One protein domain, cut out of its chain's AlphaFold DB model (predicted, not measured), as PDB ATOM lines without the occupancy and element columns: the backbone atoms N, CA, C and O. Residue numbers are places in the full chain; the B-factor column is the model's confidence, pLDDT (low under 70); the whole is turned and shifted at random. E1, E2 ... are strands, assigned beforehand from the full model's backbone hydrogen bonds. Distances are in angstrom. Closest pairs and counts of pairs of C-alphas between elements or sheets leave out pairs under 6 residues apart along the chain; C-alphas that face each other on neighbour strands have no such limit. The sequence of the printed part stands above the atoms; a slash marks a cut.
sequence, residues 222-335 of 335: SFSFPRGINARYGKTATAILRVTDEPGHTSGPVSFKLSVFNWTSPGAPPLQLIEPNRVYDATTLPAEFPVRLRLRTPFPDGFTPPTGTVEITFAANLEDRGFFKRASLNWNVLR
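What this domain is: This is residues 222 to 335 of the 335 residues of the protein "Alpha-galactosidase" of Deinococcus marmoris (UniProt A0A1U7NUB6). Two strongly twisted sheets, each curled like part of a barrel, come together as a flattened, barrel-like sandwich: E8, E9 and E4 make one wall, E3 and E7 the other. The short strands E1 and E2 lie along one seam between the walls and E5 and E6 along the other, while the link before E4 and the long link before E8 lie at opposite ends of the length. The printed part has 114 residues with nine named strands, E1 to E9 in chain order, and no named helix; the class is all strand. The larger sheet has the order E2, E8, E9, E4, E6 and is mixed; the smaller has the order E1, E3, E7, E5 and is antiparallel. The whole is compact, with a radius of gyration of the C-alphas of 14.9 A, yet elongated, spanning 47 by 27 by 23 A.

How they stand to each other: Begin in the larger sheet with E8, residues 309 to 320, and E9, residues 325 to 334, an antiparallel hairpin at 154 degrees; look at N 315 and O 330, 2.9 A apart and within hydrogen-bond range. On E8's other side find E2, residues 229 to 232, an antiparallel edge strand at 119 degrees, with N 312 and O 229 2.8 A apart. E4, residues 254 to 260, is parallel to E9 at 45 degrees, with N 329 and O 259 2.9 A apart. The pairing of E4 is staggered: residues 257 to 260 pair with E9, and residues 254 to 257 pair with the antiparallel edge strand E6, residues 279 to 282, where N 256 and O 280 are 2.9 A apart. Now turn to the smaller sheet, where E3, residues 236 to 245, and E7, residues 287 to 295, are antiparallel at 148 degrees, with N 239 and O 291 2.9 A apart. Its edge strands are E1, residues 222 to 224, with N 222 2.8 A from O 244 of E3, and E5, residues 271 to 273, with N 294 of E7 2.8 A from O 272. Between the sheets, the closest C-alphas of E1 and E8 are those of Phe 223 and Ala 316, 5.6 A apart; those of E2 and E3 are Ala 231 and Ala 237, 5.7 A apart. Also between the sheets, E4 and E5 have 4 pairs of C-alphas within 8 A, the closest being those of Val 260 and Gln 272, 7.0 A apart. E3 and E8 are near each other, with 6 pairs of C-alphas within 10 A, while E3 and E9 are apart.

Where its parts are: Find C-alpha 309 at (109.363, 121.689, 157.961); from there E8, the longest strand, runs 33.7 A to C-alpha 320 at (120.996, 151.725, 148.066). E9 then runs 28.6 A, ending with C-alpha 334 at (105.439, 127.820, 150.560). E3 measures 29.3 A, E7 25.1 A and E4 19.0 A from first to last C-alpha. E6 covers 10.2 A, E2 10.0 A, E5 7.0 A and E1 6.5 A.

The domain as a whole: The C-alphas farthest apart are those of Gly 248 and Gly 302, 48.6 A. The printed part has no cut, and residue 335 is the chain's last. The link from E7 to E8, residues 296 to 308, is long; those from E3 to E4 and from E4 to E5 are short, and the other five are tight. The mean pLDDT of the printed part is 72.2; 47 residues are under 70, among them 261 to 269, 297 to 307 and 315 to 335.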
ATOM      1  N   SER A 222     123.851 141.650 141.438       82.88
ATOM      2  CA  SER A 222     122.672 140.802 141.566       82.88
ATOM      3  C   SER A 222     122.796 139.932 142.816       82.88
ATOM      4  O   SER A 222     123.773 139.199 142.990       82.88
ATOM      5  N   PHE A 223     121.791 140.007 143.690       85.75
ATOM      6  CA  PHE A 223     121.674 139.188 144.895       85.75
ATOM      7  C   PHE A 223     120.592 138.137 144.678       85.75
ATOM      8  O   PHE A 223     119.450 138.458 144.358       85.75
ATOM      9  N   SER A 224     120.925 136.865 144.879       86.12
ATOM     10  CA  SER A 224     119.976 135.773 144.668       86.12
ATOM     11  C   SER A 224     120.151 134.660 145.691       86.12
ATOM     12  O   SER A 224     121.256 134.371 146.135       86.12
ATOM     13  N   PHE A 225     119.053 133.999 146.042       86.88
ATOM     14  CA  PHE A 225     119.089 132.713 146.729       86.88
ATOM     15  C   PHE A 225     118.722 131.648 145.701       86.88
ATOM     16  O   PHE A 225     117.539 131.481 145.406       86.88
ATOM     17  N   PRO A 226     119.704 130.947 145.106       82.12
ATOM     18  CA  PRO A 226     119.442 130.048 143.985       82.12
ATOM     19  C   PRO A 226     118.536 128.866 144.354       82.12
ATOM     20  O   PRO A 226     117.999 128.208 143.466       82.12
ATOM     21  N   ARG A 227     118.369 128.575 145.652       85.94
ATOM     22  CA  ARG A 227     117.453 127.552 146.164       85.94
ATOM     23  C   ARG A 227     116.740 128.048 147.419       85.94
ATOM     24  O   ARG A 227     117.347 128.724 148.251       85.94
ATOM     25  N   GLY A 228     115.473 127.658 147.559       85.00
ATOM     26  CA  GLY A 228     114.766 127.726 148.834       85.00
ATOM     27  C   GLY A 228     115.362 126.764 149.866       85.00
ATOM     28  O   GLY A 228     116.203 125.919 149.544       85.00
ATOM     29  N   ILE A 229     114.934 126.896 151.120       88.31
ATOM     30  CA  ILE A 229     115.361 126.016 152.215       88.31
ATOM     31  C   ILE A 229     114.166 125.415 152.937       88.31
ATOM     32  O   ILE A 229     113.133 126.058 153.086       88.31
ATOM     33  N   ASN A 230     114.354 124.220 153.492       87.44
ATOM     34  CA  ASN A 230     113.428 123.650 154.461       87.44
ATOM     35  C   ASN A 230     113.856 124.050 155.876       87.44
ATOM     36  O   ASN A 230     114.971 123.745 156.302       87.44
ATOM     37  N   ALA A 231     112.972 124.710 156.620       87.12
ATOM     38  CA  ALA A 231     113.247 125.183 157.973       87.12
ATOM     39  C   ALA A 231     112.173 124.724 158.961       87.12
ATOM     40  O   ALA A 231     111.023 124.497 158.599       87.12
ATOM     41  N   ARG A 232     112.543 124.602 160.240       86.25
ATOM     42  CA  ARG A 232     111.597 124.343 161.333       86.25
ATOM     43  C   ARG A 232     111.512 125.553 162.250       86.25
ATOM     44  O   ARG A 232     112.518 126.203 162.529       86.25
ATOM     45  N   TYR A 233     110.320 125.795 162.780       81.44
ATOM     46  CA  TYR A 233     110.086 126.820 163.790       81.44
ATOM     47  C   TYR A 233     111.014 126.659 164.993       81.44
ATOM     48  O   TYR A 233     111.258 125.552 165.478       81.44
ATOM     49  N   GLY A 234     111.574 127.776 165.457       82.44
ATOM     50  CA  GLY A 234     112.484 127.805 166.594       82.44
ATOM     51  C   GLY A 234     113.855 127.171 166.336       82.44
ATOM     52  O   GLY A 234     114.698 127.238 167.234       82.44
ATOM     53  N   LYS A 235     114.122 126.612 165.149       87.62
ATOM     54  CA  LYS A 235     115.423 126.051 164.763       87.62
ATOM     55  C   LYS A 235     116.152 126.980 163.797       87.62
ATOM     56  O   LYS A 235     115.534 127.729 163.043       87.62
ATOM     57  N   THR A 236     117.478 126.930 163.853       91.06
ATOM     58  CA  THR A 236     118.339 127.621 162.894       91.06
ATOM     59  C   THR A 236     118.377 126.831 161.592       91.06
ATOM     60  O   THR A 236     118.507 125.608 161.619       91.06
ATOM     61  N   ALA A 237     118.289 127.535 160.473       91.00
ATOM     62  CA  ALA A 237     118.504 127.008 159.136       91.00
ATOM     63  C   ALA A 237     119.533 127.880 158.402       91.00
ATOM     64  O   ALA A 237     119.767 129.029 158.788       91.00
ATOM     65  N   THR A 238     120.147 127.336 157.354       93.25
ATOM     66  CA  THR A 238     121.168 128.033 156.563       93.25
ATOM     67  C   THR A 238     120.702 128.138 155.121       93.25
ATOM     68  O   THR A 238     120.419 127.118 154.499       93.25
ATOM     69  N   ALA A 239     120.641 129.359 154.598       91.25
ATOM     70  CA  ALA A 239     120.430 129.645 153.183       91.25
ATOM     71  C   ALA A 239     121.754 130.049 152.524       91.25
ATOM     72  O   ALA A 239     122.647 130.554 153.203       91.25
ATOM     73  N   ILE A 240     121.879 129.846 151.212       93.00
ATOM     74  CA  ILE A 240     123.043 130.299 150.443       93.00
ATOM     75  C   ILE A 240     122.652 131.545 149.663       93.00
ATOM     76  O   ILE A 240     121.809 131.475 148.771       93.00
ATOM     77  N   LEU A 241     123.261 132.674 150.013       91.44
ATOM     78  CA  LEU A 241     123.171 133.900 149.234       91.44
ATOM     79  C   LEU A 241     124.266 133.885 148.173       91.44
ATOM     80  O   LEU A 241     125.441 133.802 148.516       91.44
ATOM     81  N   ARG A 242     123.891 134.017 146.906       91.06
ATOM     82  CA  ARG A 242     124.805 134.183 145.780       91.06
ATOM     83  C   ARG A 242     124.793 135.634 145.317       91.06
ATOM     84  O   ARG A 242     123.726 136.179 145.030       91.06
ATOM     85  N   VAL A 243     125.976 136.227 145.220       87.50
ATOM     86  CA  VAL A 243     126.197 137.580 144.704       87.50
ATOM     87  C   VAL A 243     126.960 137.480 143.391       87.50
ATOM     88  O   VAL A 243     127.970 136.779 143.313       87.50
ATOM     89  N   THR A 244     126.470 138.148 142.352       88.00
ATOM     90  CA  THR A 244     127.106 138.201 141.028       88.00
ATOM     91  C   THR A 244     127.122 139.627 140.500       88.00
ATOM     92  O   THR A 244     126.386 140.477 140.996       88.00
ATOM     93  N   ASP A 245     127.902 139.879 139.454       84.75
ATOM     94  CA  ASP A 245     127.708 141.073 138.633       84.75
ATOM     95  C   ASP A 245     126.349 141.008 137.919       84.75
ATOM     96  O   ASP A 245     125.894 139.925 137.521       84.75
ATOM     97  N   GLU A 246     125.682 142.153 137.771       81.94
ATOM     98  CA  GLU A 246     124.573 142.271 136.826       81.94
ATOM     99  C   GLU A 246     125.091 142.091 135.390       81.94
ATOM    100  O   GLU A 246     126.200 142.528 135.065       81.94
ATOM    101  N   PRO A 247     124.301 141.475 134.490       80.69
ATOM    102  CA  PRO A 247     124.685 141.333 133.091       80.69
ATOM    103  C   PRO A 247     125.132 142.666 132.472       80.69
ATOM    104  O   PRO A 247     124.437 143.678 132.565       80.69
ATOM    105  N   GLY A 248     126.305 142.662 131.837       79.69
ATOM    106  CA  GLY A 248     126.882 143.845 131.188       79.69
ATOM    107  C   GLY A 248     127.590 144.831 132.122       79.69
ATOM    108  O   GLY A 248     128.039 145.865 131.640       79.69
ATOM    109  N   HIS A 249     127.711 144.523 133.417       75.62
ATOM    110  CA  HIS A 249     128.376 145.371 134.408       75.62
ATOM    111  C   HIS A 249     129.566 144.641 135.036       75.62
ATOM    112  O   HIS A 249     129.711 143.422 134.929       75.62
ATOM    113  N   THR A 250     130.457 145.393 135.675       74.00
ATOM    114  CA  THR A 250     131.573 144.843 136.448       74.00
ATOM    115  C   THR A 250     131.677 145.618 137.745       74.00
ATOM    116  O   THR A 250     131.924 146.820 137.744       74.00
ATOM    117  N   SER A 251     131.465 144.915 138.847       70.81
ATOM    118  CA  SER A 251     131.272 145.500 140.173       70.81
ATOM    119  C   SER A 251     132.421 145.119 141.109       70.81
ATOM    120  O   SER A 251     132.819 145.903 141.967       70.81
ATOM    121  N   GLY A 252     133.016 143.935 140.890       65.75
ATOM    122  CA  GLY A 252     134.122 143.331 141.653       65.75
ATOM    123  C   GLY A 252     133.892 143.313 143.164       65.75
ATOM    124  O   GLY A 252     132.820 142.844 143.550       65.75
ATOM    125  N   PRO A 253     134.853 143.713 144.029       67.75
ATOM    126  CA  PRO A 253     134.692 143.506 145.458       67.75
ATOM    127  C   PRO A 253     133.423 144.147 146.017       67.75
ATOM    128  O   PRO A 253     133.028 145.239 145.614       67.75
ATOM    129  N   VAL A 254     132.779 143.471 146.957       70.12
ATOM    130  CA  VAL A 254     131.555 143.932 147.611       70.12
ATOM    131  C   VAL A 254     131.707 143.760 149.108       70.12
ATOM    132  O   VAL A 254     132.299 142.782 149.548       70.12
ATOM    133  N   SER A 255     131.138 144.680 149.882       68.75
ATOM    134  CA  SER A 255     130.927 144.489 151.309       68.75
ATOM    135  C   SER A 255     129.565 145.051 151.714       68.75
ATOM    136  O   SER A 255     129.172 146.141 151.291       68.75
ATOM    137  N   PHE A 256     128.785 144.262 152.449       71.19
ATOM    138  CA  PHE A 256     127.396 144.581 152.775       71.19
ATOM    139  C   PHE A 256     126.945 143.928 154.087       71.19
ATOM    140  O   PHE A 256     127.536 142.968 154.582       71.19
ATOM    141  N   LYS A 257     125.842 144.437 154.645       69.00
ATOM    142  CA  LYS A 257     125.097 143.781 155.730       69.00
ATOM    143  C   LYS A 257     123.712 143.389 155.234       69.00
ATOM    144  O   LYS A 257     123.081 144.126 154.473       69.00
ATOM    145  N   LEU A 258     123.228 142.241 155.697       77.56
ATOM    146  CA  LEU A 258     121.858 141.810 155.440       77.56
ATOM    147  C   LEU A 258     120.904 142.418 156.463       77.56
ATOM    148  O   LEU A 258     121.192 142.450 157.659       77.56
ATOM    149  N   SER A 259     119.732 142.840 155.996       73.81
ATOM    150  CA  SER A 259     118.607 143.196 156.856       73.81
ATOM    151  C   SER A 259     117.351 142.463 156.411       73.81
ATOM    152  O   SER A 259     117.083 142.332 155.220       73.81
ATOM    153  N   VAL A 260     116.572 141.990 157.377       74.88
ATOM    154  CA  VAL A 260     115.275 141.355 157.125       74.88
ATOM    155  C   VAL A 260     114.221 142.457 157.018       74.88
ATOM    156  O   VAL A 260     114.079 143.249 157.951       74.88
ATOM    157  N   PHE A 261     113.513 142.537 155.889       65.12
ATOM    158  CA  PHE A 261     112.445 143.519 155.709       65.12
ATOM    159  C   PHE A 261     111.130 142.952 156.253       65.12
ATOM    160  O   PHE A 261     110.650 141.925 155.792       65.12
ATOM    161  N   ASN A 262     110.535 143.612 157.249       55.28
ATOM    162  CA  ASN A 262     109.371 143.097 157.984       55.28
ATOM    163  C   ASN A 262     108.036 143.149 157.212       55.28
ATOM    164  O   ASN A 262     106.981 143.020 157.830       55.28
ATOM    165  N   TRP A 263     108.042 143.335 155.890       51.50
ATOM    166  CA  TRP A 263     106.815 143.203 155.109       51.50
ATOM    167  C   TRP A 263     106.529 141.725 154.860       51.50
ATOM    168  O   TRP A 263     106.905 141.141 153.847       51.50
ATOM    169  N   THR A 264     105.905 141.103 155.852       55.88
ATOM    170  CA  THR A 264     105.393 139.747 155.746       55.88
ATOM    171  C   THR A 264     104.104 139.754 154.935       55.88
ATOM    172  O   THR A 264     103.218 140.586 155.139       55.88
ATOM    173  N   SER A 265     103.956 138.780 154.038       52.94
ATOM    174  CA  SER A 265     102.620 138.375 153.609       52.94
ATOM    175  C   SER A 265     101.797 138.010 154.858       52.94
ATOM    176  O   SER A 265     102.359 137.452 155.810       52.94
ATOM    177  N   PRO A 266     100.491 138.336 154.914       55.44
ATOM    178  CA  PRO A 266      99.657 137.990 156.061       55.44
ATOM    179  C   PRO A 266      99.805 136.502 156.420       55.44
ATOM    180  O   PRO A 266      99.523 135.629 155.602       55.44
ATOM    181  N   GLY A 267     100.299 136.215 157.629       57.22
ATOM    182  CA  GLY A 267     100.542 134.852 158.118       57.22
ATOM    183  C   GLY A 267     101.955 134.284 157.912       57.22
ATOM    184  O   GLY A 267     102.208 133.166 158.364       57.22
ATOM    185  N   ALA A 268     102.897 135.010 157.294       60.97
ATOM    186  CA  ALA A 268     104.295 134.577 157.253       60.97
ATOM    187  C   ALA A 268     104.974 134.780 158.625       60.97
ATOM    188  O   ALA A 268     104.842 135.843 159.238       60.97
ATOM    189  N   PRO A 269     105.708 133.777 159.137       65.56
ATOM    190  CA  PRO A 269     106.350 133.874 160.436       65.56
ATOM    191  C   PRO A 269     107.512 134.870 160.442       65.56
ATOM    192  O   PRO A 269     108.216 134.996 159.434       65.56
ATOM    193  N   PRO A 270     107.771 135.525 161.590       75.19
ATOM    194  CA  PRO A 270     108.898 136.431 161.719       75.19
ATOM    195  C   PRO A 270     110.219 135.686 161.505       75.19
ATOM    196  O   PRO A 270     110.496 134.669 162.150       75.19
ATOM    197  N   LEU A 271     111.048 136.215 160.608       80.00
ATOM    198  CA  LEU A 271     112.380 135.706 160.308       80.00
ATOM    199  C   LEU A 271     113.429 136.548 161.040       80.00
ATOM    200  O   LEU A 271     113.345 137.771 161.097       80.00
ATOM    201  N   GLN A 272     114.440 135.893 161.600       86.06
ATOM    202  CA  GLN A 272     115.573 136.554 162.236       86.06
ATOM    203  C   GLN A 272     116.887 136.084 161.613       86.06
ATOM    204  O   GLN A 272     117.130 134.883 161.519       86.06
ATOM    205  N   LEU A 273     117.781 137.029 161.319       87.19
ATOM    206  CA  LEU A 273     119.206 136.747 161.133       87.19
ATOM    207  C   LEU A 273     119.833 136.361 162.474       87.19
ATOM    208  O   LEU A 273     119.703 137.095 163.456       87.19
ATOM    209  N   ILE A 274     120.520 135.220 162.520       91.31
ATOM    210  CA  ILE A 274     121.290 134.814 163.707       91.31
ATOM    211  C   ILE A 274     122.456 135.781 163.952       91.31
ATOM    212  O   ILE A 274     122.820 136.030 165.096       91.31
ATOM    213  N   GLU A 275     122.995 136.359 162.879       83.19
ATOM    214  CA  GLU A 275     124.155 137.251 162.897       83.19
ATOM    215  C   GLU A 275     123.784 138.624 162.297       83.19
ATOM    216  O   GLU A 275     124.286 138.990 161.237       83.19
ATOM    217  N   PRO A 276     122.887 139.408 162.926       76.62
ATOM    218  CA  PRO A 276     122.341 140.632 162.323       76.62
ATOM    219  C   PRO A 276     123.388 141.737 162.093       76.62
ATOM    220  O   PRO A 276     123.144 142.664 161.329       76.62
ATOM    221  N   ASN A 277     124.552 141.640 162.743       71.38
ATOM    222  CA  ASN A 277     125.655 142.590 162.598       71.38
ATOM    223  C   ASN A 277     126.785 142.085 161.691       71.38
ATOM    224  O   ASN A 277     127.744 142.832 161.489       71.38
ATOM    225  N   ARG A 278     126.689 140.855 161.165       77.12
ATOM    226  CA  ARG A 278     127.727 140.270 160.312       77.12
ATOM    227  C   ARG A 278     127.883 141.077 159.032       77.12
ATOM    228  O   ARG A 278     126.900 141.405 158.369       77.12
ATOM    229  N   VAL A 279     129.136 141.370 158.713       66.31
ATOM    230  CA  VAL A 279     129.556 141.906 157.421       66.31
ATOM    231  C   VAL A 279     129.818 140.725 156.488       66.31
ATOM    232  O   VAL A 279     130.375 139.710 156.909       66.31
ATOM    233  N   TYR A 280     129.334 140.837 155.258       76.81
ATOM    234  CA  TYR A 280     129.613 139.913 154.169       76.81
ATOM    235  C   TYR A 280     130.461 140.647 153.153       76.81
ATOM    236  O   TYR A 280     130.026 141.680 152.648       76.81
ATOM    237  N   ASP A 281     131.625 140.102 152.842       71.88
ATOM    238  CA  ASP A 281     132.547 140.681 151.883       71.88
ATOM    239  C   ASP A 281     133.095 139.620 150.926       71.88
ATOM    240  O   ASP A 281     133.240 138.447 151.266       71.88
ATOM    241  N   ALA A 282     133.345 140.028 149.688       75.56
ATOM    242  CA  ALA A 282     134.053 139.222 148.705       75.56
ATOM    243  C   ALA A 282     134.881 140.131 147.813       75.56
ATOM    244  O   ALA A 282     134.446 141.229 147.483       75.56
ATOM    245  N   THR A 283     136.043 139.651 147.379       68.50
ATOM    246  CA  THR A 283     136.936 140.366 146.454       68.50
ATOM    247  C   THR A 283     136.747 139.949 144.995       68.50
ATOM    248  O   THR A 283     137.183 140.648 144.084       68.50
ATOM    249  N   THR A 284     136.062 138.831 144.752       77.44
ATOM    250  CA  THR A 284     135.770 138.298 143.415       77.44
ATOM    251  C   THR A 284     134.335 137.805 143.341       77.44
ATOM    252  O   THR A 284     133.843 137.210 144.302       77.44
ATOM    253  N   LEU A 285     133.690 137.992 142.190       83.19
ATOM    254  CA  LEU A 285     132.346 137.490 141.913       83.19
ATOM    255  C   LEU A 285     132.384 136.424 140.799       83.19
ATOM    256  O   LEU A 285     133.231 136.509 139.910       83.19
ATOM    257  N   PRO A 286     131.488 135.418 140.829       91.56
ATOM    258  CA  PRO A 286     130.406 135.233 141.797       91.56
ATOM    259  C   PRO A 286     130.906 134.787 143.182       91.56
ATOM    260  O   PRO A 286     131.851 134.011 143.281       91.56
ATOM    261  N   ALA A 287     130.237 135.241 144.243       89.62
ATOM    262  CA  ALA A 287     130.512 134.847 145.626       89.62
ATOM    263  C   ALA A 287     129.282 134.193 146.265       89.62
ATOM    264  O   ALA A 287     128.147 134.578 145.975       89.62
ATOM    265  N   GLU A 288     129.499 133.214 147.144       94.12
ATOM    266  CA  GLU A 288     128.437 132.521 147.876       94.12
ATOM    267  C   GLU A 288     128.646 132.624 149.386       94.12
ATOM    268  O   GLU A 288     129.730 132.366 149.904       94.12
ATOM    269  N   PHE A 289     127.580 132.976 150.102       92.06
ATOM    270  CA  PHE A 289     127.612 133.246 151.530       92.06
ATOM    271  C   PHE A 289     126.582 132.397 152.279       92.06
ATOM    272  O   PHE A 289     125.386 132.474 151.976       92.06
ATOM    273  N   PRO A 290     126.989 131.633 153.309       94.06
ATOM    274  CA  PRO A 290     126.044 130.972 154.196       94.06
ATOM    275  C   PRO A 290     125.388 131.998 155.130       94.06
ATOM    276  O   PRO A 290     126.051 132.647 155.948       94.06
ATOM    277  N   VAL A 291     124.066 132.114 155.034       92.25
ATOM    278  CA  VAL A 291     123.228 133.009 155.838       92.25
ATOM    279  C   VAL A 291     122.433 132.183 156.842       92.25
ATOM    280  O   VAL A 291     121.560 131.398 156.469       92.25
ATOM    281  N   ARG A 292     122.730 132.360 158.136       92.56
ATOM    282  CA  ARG A 292     122.040 131.655 159.225       92.56
ATOM    283  C   ARG A 292     120.803 132.425 159.668       92.56
ATOM    284  O   ARG A 292     120.884 133.582 160.084       92.56
ATOM    285  N   LEU A 293     119.662 131.750 159.623       90.88
ATOM    286  CA  LEU A 293     118.343 132.322 159.855       90.88
ATOM    287  C   LEU A 293     117.562 131.489 160.869       90.88
ATOM    288  O   LEU A 293     117.774 130.284 160.999       90.88
ATOM    289  N   ARG A 294     116.620 132.121 161.567       88.69
ATOM    290  CA  ARG A 294     115.699 131.451 162.486       88.69
ATOM    291  C   ARG A 294     114.279 131.941 162.280       88.69
ATOM    292  O   ARG A 294     114.017 133.139 162.352       88.69
ATOM    293  N   LEU A 295     113.368 130.989 162.097       82.31
ATOM    294  CA  LEU A 295     111.931 131.231 162.175       82.31
ATOM    295  C   LEU A 295     111.530 131.391 163.643       82.31
ATOM    296  O   LEU A 295     111.732 130.473 164.447       82.31
ATOM    297  N   ARG A 296     110.993 132.555 164.007       75.88
ATOM    298  CA  ARG A 296     110.582 132.862 165.381       75.88
ATOM    299  C   ARG A 296     109.171 132.346 165.690       75.88
ATOM    300  O   ARG A 296     108.330 132.178 164.813       75.88
ATOM    301  N   THR A 297     108.945 132.124 166.980       68.56
ATOM    302  CA  THR A 297     107.656 131.854 167.637       68.56
ATOM    303  C   THR A 297     107.532 132.816 168.825       68.56
ATOM    304  O   THR A 297     108.577 133.101 169.424       68.56
ATOM    305  N   PRO A 298     106.334 133.280 169.230       57.62
ATOM    306  CA  PRO A 298     104.991 132.971 168.714       57.62
ATOM    307  C   PRO A 298     104.534 133.905 167.574       57.62
ATOM    308  O   PRO A 298     105.154 134.936 167.319       57.62
ATOM    309  N   PHE A 299     103.455 133.531 166.878       60.84
ATOM    310  CA  PHE A 299     102.778 134.416 165.924       60.84
ATOM    311  C   PHE A 299     102.061 135.554 166.668       60.84
ATOM    312  O   PHE A 299     101.575 135.312 167.775       60.84
ATOM    313  N   PRO A 300     101.934 136.752 166.064       56.75
ATOM    314  CA  PRO A 300     101.174 137.856 166.654       56.75
ATOM    315  C   PRO A 300      99.725 137.484 167.024       56.75
ATOM    316  O   PRO A 300      99.203 138.002 168.005       56.75
ATOM    317  N   ASP A 301      99.121 136.517 166.315       58.97
ATOM    318  CA  ASP A 301      97.668 136.276 166.344       58.97
ATOM    319  C   ASP A 301      97.248 134.924 166.963       58.97
ATOM    320  O   ASP A 301      96.193 134.384 166.638       58.97
ATOM    321  N   GLY A 302      98.076 134.310 167.819       55.97
ATOM    322  CA  GLY A 302      97.711 133.043 168.487       55.97
ATOM    323  C   GLY A 302      97.641 131.817 167.563       55.97
ATOM    324  O   GLY A 302      97.121 130.772 167.949       55.97
ATOM    325  N   PHE A 303      98.184 131.922 166.346       59.88
ATOM    326  CA  PHE A 303      98.278 130.819 165.394       59.88
ATOM    327  C   PHE A 303      99.273 129.754 165.883       59.88
ATOM    328  O   PHE A 303     100.437 130.055 166.161       59.88
ATOM    329  N   THR A 304      98.836 128.497 165.962       61.06
ATOM    330  CA  THR A 304      99.728 127.364 166.240       61.06
ATOM    331  C   THR A 304     100.532 127.052 164.974       61.06
ATOM    332  O   THR A 304      99.923 126.751 163.944       61.06
ATOM    333  N   PRO A 305     101.880 127.109 165.001       61.75
ATOM    334  CA  PRO A 305     102.684 126.795 163.826       61.75
ATOM    335  C   PRO A 305     102.386 125.375 163.324       61.75
ATOM    336  O   PRO A 305     102.183 124.481 164.152       61.75
ATOM    337  N   PRO A 306     102.436 125.121 162.003       64.25
ATOM    338  CA  PRO A 306     102.427 123.760 161.489       64.25
ATOM    339  C   PRO A 306     103.534 122.944 162.162       64.25
ATOM    340  O   PRO A 306     104.687 123.379 162.248       64.25
ATOM    341  N   THR A 307     103.199 121.745 162.629       64.38
ATOM    342  CA  THR A 307     104.193 120.784 163.106       64.38
ATOM    343  C   THR A 307     104.915 120.205 161.895       64.38
ATOM    344  O   THR A 307     104.409 119.293 161.249       64.38
ATOM    345  N   GLY A 308     106.078 120.753 161.540       72.06
ATOM    346  CA  GLY A 308     106.814 120.271 160.374       72.06
ATOM    347  C   GLY A 308     107.906 121.210 159.883       72.06
ATOM    348  O   GLY A 308     108.214 122.234 160.497       72.06
ATOM    349  N   THR A 309     108.526 120.811 158.778       77.94
ATOM    350  CA  THR A 309     109.363 121.689 157.961       77.94
ATOM    351  C   THR A 309     108.476 122.546 157.073       77.94
ATOM    352  O   THR A 309     107.500 122.046 156.526       77.94
ATOM    353  N   VAL A 310     108.837 123.812 156.921       76.31
ATOM    354  CA  VAL A 310     108.254 124.717 155.933       76.31
ATOM    355  C   VAL A 310     109.311 125.063 154.896       76.31
ATOM    356  O   VAL A 310     110.486 125.218 155.249       76.31
ATOM    357  N   GLU A 311     108.900 125.183 153.640       82.25
ATOM    358  CA  GLU A 311     109.774 125.670 152.583       82.25
ATOM    359  C   GLU A 311     109.782 127.202 152.597       82.25
ATOM    360  O   GLU A 311     108.737 127.855 152.625       82.25
ATOM    361  N   ILE A 312     110.979 127.781 152.602       77.88
ATOM    362  CA  ILE A 312     111.197 129.222 152.532       77.88
ATOM    363  C   ILE A 312     111.888 129.534 151.215       77.88
ATOM    364  O   ILE A 312     112.979 129.030 150.943       77.88
ATOM    365  N   THR A 313     111.282 130.422 150.437       78.12
ATOM    366  CA  THR A 313     111.929 131.065 149.293       78.12
ATOM    367  C   THR A 313     112.292 132.494 149.655       78.12
ATOM    368  O   THR A 313     111.629 133.135 150.475       78.12
ATOM    369  N   PHE A 314     113.366 132.994 149.054       76.38
ATOM    370  CA  PHE A 314     113.902 134.314 149.346       76.38
ATOM    371  C   PHE A 314     113.971 135.142 148.072       76.38
ATOM    372  O   PHE A 314     114.338 134.636 147.013       76.38
ATOM    373  N   ALA A 315     113.682 136.428 148.204       66.38
ATOM    374  CA  ALA A 315     114.007 137.440 147.217       66.38
ATOM    375  C   ALA A 315     114.875 138.491 147.911       66.38
ATOM    376  O   ALA A 315     114.489 139.034 148.946       66.38
ATOM    377  N   ALA A 316     116.058 138.756 147.368       64.19
ATOM    378  CA  ALA A 316     116.948 139.785 147.879       64.19
ATOM    379  C   ALA A 316     116.975 140.936 146.882       64.19
ATOM    380  O   ALA A 316     117.301 140.726 145.720       64.19
ATOM    381  N   ASN A 317     116.649 142.137 147.346       59.94
ATOM    382  CA  ASN A 317     116.845 143.354 146.570       59.94
ATOM    383  C   ASN A 317     117.897 144.207 147.271       59.94
ATOM    384  O   ASN A 317     117.858 144.371 148.493       59.94
ATOM    385  N   LEU A 318     118.834 144.747 146.498       59.22
ATOM    386  CA  LEU A 318     119.756 145.755 146.995       59.22
ATOM    387  C   LEU A 318     118.997 147.084 147.107       59.22
ATOM    388  O   LEU A 318     118.553 147.628 146.101       59.22
ATOM    389  N   GLU A 319     118.837 147.602 148.323       54.56
ATOM    390  CA  GLU A 319     118.400 148.981 148.537       54.56
ATOM    391  C   GLU A 319     119.636 149.839 148.808       54.56
ATOM    392  O   GLU A 319     120.281 149.724 149.856       54.56
ATOM    393  N   ASP A 320     119.964 150.717 147.862       44.34
ATOM    394  CA  ASP A 320     120.996 151.725 148.066       44.34
ATOM    395  C   ASP A 320     120.406 152.896 148.868       44.34
ATOM    396  O   ASP A 320     119.578 153.662 148.372       44.34
ATOM    397  N   ARG A 321     120.759 152.994 150.158       38.78
ATOM    398  CA  ARG A 321     120.317 154.085 151.049       38.78
ATOM    399  C   ARG A 321     121.485 154.925 151.568       38.78
ATOM    400  O   ARG A 321     121.493 155.323 152.735       38.78
ATOM    401  N   GLY A 322     122.461 155.202 150.706       43.16
ATOM    402  CA  GLY A 322     123.479 156.241 150.898       43.16
ATOM    403  C   GLY A 322     124.598 155.888 151.881       43.16
ATOM    404  O   GLY A 322     125.756 155.879 151.497       43.16
ATOM    405  N   PHE A 323     124.281 155.577 153.142       33.72
ATOM    406  CA  PHE A 323     125.295 155.400 154.193       33.72
ATOM    407  C   PHE A 323     125.890 153.982 154.261       33.72
ATOM    408  O   PHE A 323     126.972 153.815 154.811       33.72
ATOM    409  N   PHE A 324     125.193 152.970 153.716       39.00
ATOM    410  CA  PHE A 324     125.634 151.572 153.571       39.00
ATOM    411  C   PHE A 324     124.796 150.866 152.491       39.00
ATOM    412  O   PHE A 324     123.584 151.093 152.416       39.00
ATOM    413  N   LYS A 325     125.386 149.926 151.740       44.69
ATOM    414  CA  LYS A 325     124.615 148.971 150.928       44.69
ATOM    415  C   LYS A 325     123.880 147.998 151.861       44.69
ATOM    416  O   LYS A 325     124.510 147.182 152.538       44.69
ATOM    417  N   ARG A 326     122.546 148.092 151.930       46.78
ATOM    418  CA  ARG A 326     121.692 147.093 152.594       46.78
ATOM    419  C   ARG A 326     121.020 146.244 151.527       46.78
ATOM    420  O   ARG A 326     120.302 146.763 150.682       46.78
ATOM    421  N   ALA A 327     121.208 144.932 151.594       49.53
ATOM    422  CA  ALA A 327     120.332 144.022 150.872       49.53
ATOM    423  C   ALA A 327     119.143 143.676 151.783       49.53
ATOM    424  O   ALA A 327     119.309 143.102 152.867       49.53
ATOM    425  N   SER A 328     117.951 144.083 151.348       54.28
ATOM    426  CA  SER A 328     116.683 143.748 151.987       54.28
ATOM    427  C   SER A 328     116.306 142.325 151.593       54.28
ATOM    428  O   SER A 328     116.113 142.019 150.414       54.28
ATOM    429  N   LEU A 329     116.203 141.449 152.590       54.84
ATOM    430  CA  LEU A 329     115.702 140.095 152.414       54.84
ATOM    431  C   LEU A 329     114.178 140.091 152.560       54.84
ATOM    432  O   LEU A 329     113.663 140.306 153.660       54.84
ATOM    433  N   ASN A 330     113.485 139.793 151.466       56.88
ATOM    434  CA  ASN A 330     112.081 139.401 151.452       56.88
ATOM    435  C   ASN A 330     111.998 137.868 151.420       56.88
ATOM    436  O   ASN A 330     112.855 137.204 150.830       56.88
ATOM    437  N   TRP A 331     110.973 137.284 152.039       53.22
ATOM    438  CA  TRP A 331     110.771 135.835 152.014       53.22
ATOM    439  C   TRP A 331     109.301 135.470 151.884       53.22
ATOM    440  O   TRP A 331     108.418 136.190 152.347       53.22
ATOM    441  N   ASN A 332     109.061 134.310 151.284       51.50
ATOM    442  CA  ASN A 332     107.754 133.680 151.226       51.50
ATOM    443  C   ASN A 332     107.847 132.276 151.816       51.50
ATOM    444  O   ASN A 332     108.828 131.564 151.596       51.50
ATOM    445  N   VAL A 333     106.810 131.879 152.551       49.81
ATOM    446  CA  VAL A 333     106.632 130.493 152.985       49.81
ATOM    447  C   VAL A 333     105.728 129.793 151.983       49.81
ATOM    448  O   VAL A 333     104.587 130.213 151.787       49.81
ATOM    449  N   LEU A 334     106.239 128.736 151.364       56.28
ATOM    450  CA  LEU A 334     105.439 127.820 150.560       56.28
ATOM    451  C   LEU A 334     104.949 126.698 151.493       56.28
ATOM    452  O   LEU A 334     105.709 126.214 152.338       56.28
ATOM    453  N   ARG A 335     103.650 126.383 151.422       51.31
ATOM    454  CA  ARG A 335     103.041 125.285 152.187       51.31
ATOM    455  C   ARG A 335     103.244 123.960 151.479       51.31
ATOM    456  O   ARG A 335     103.081 123.957 150.240       51.31
TER     457      ARG A 335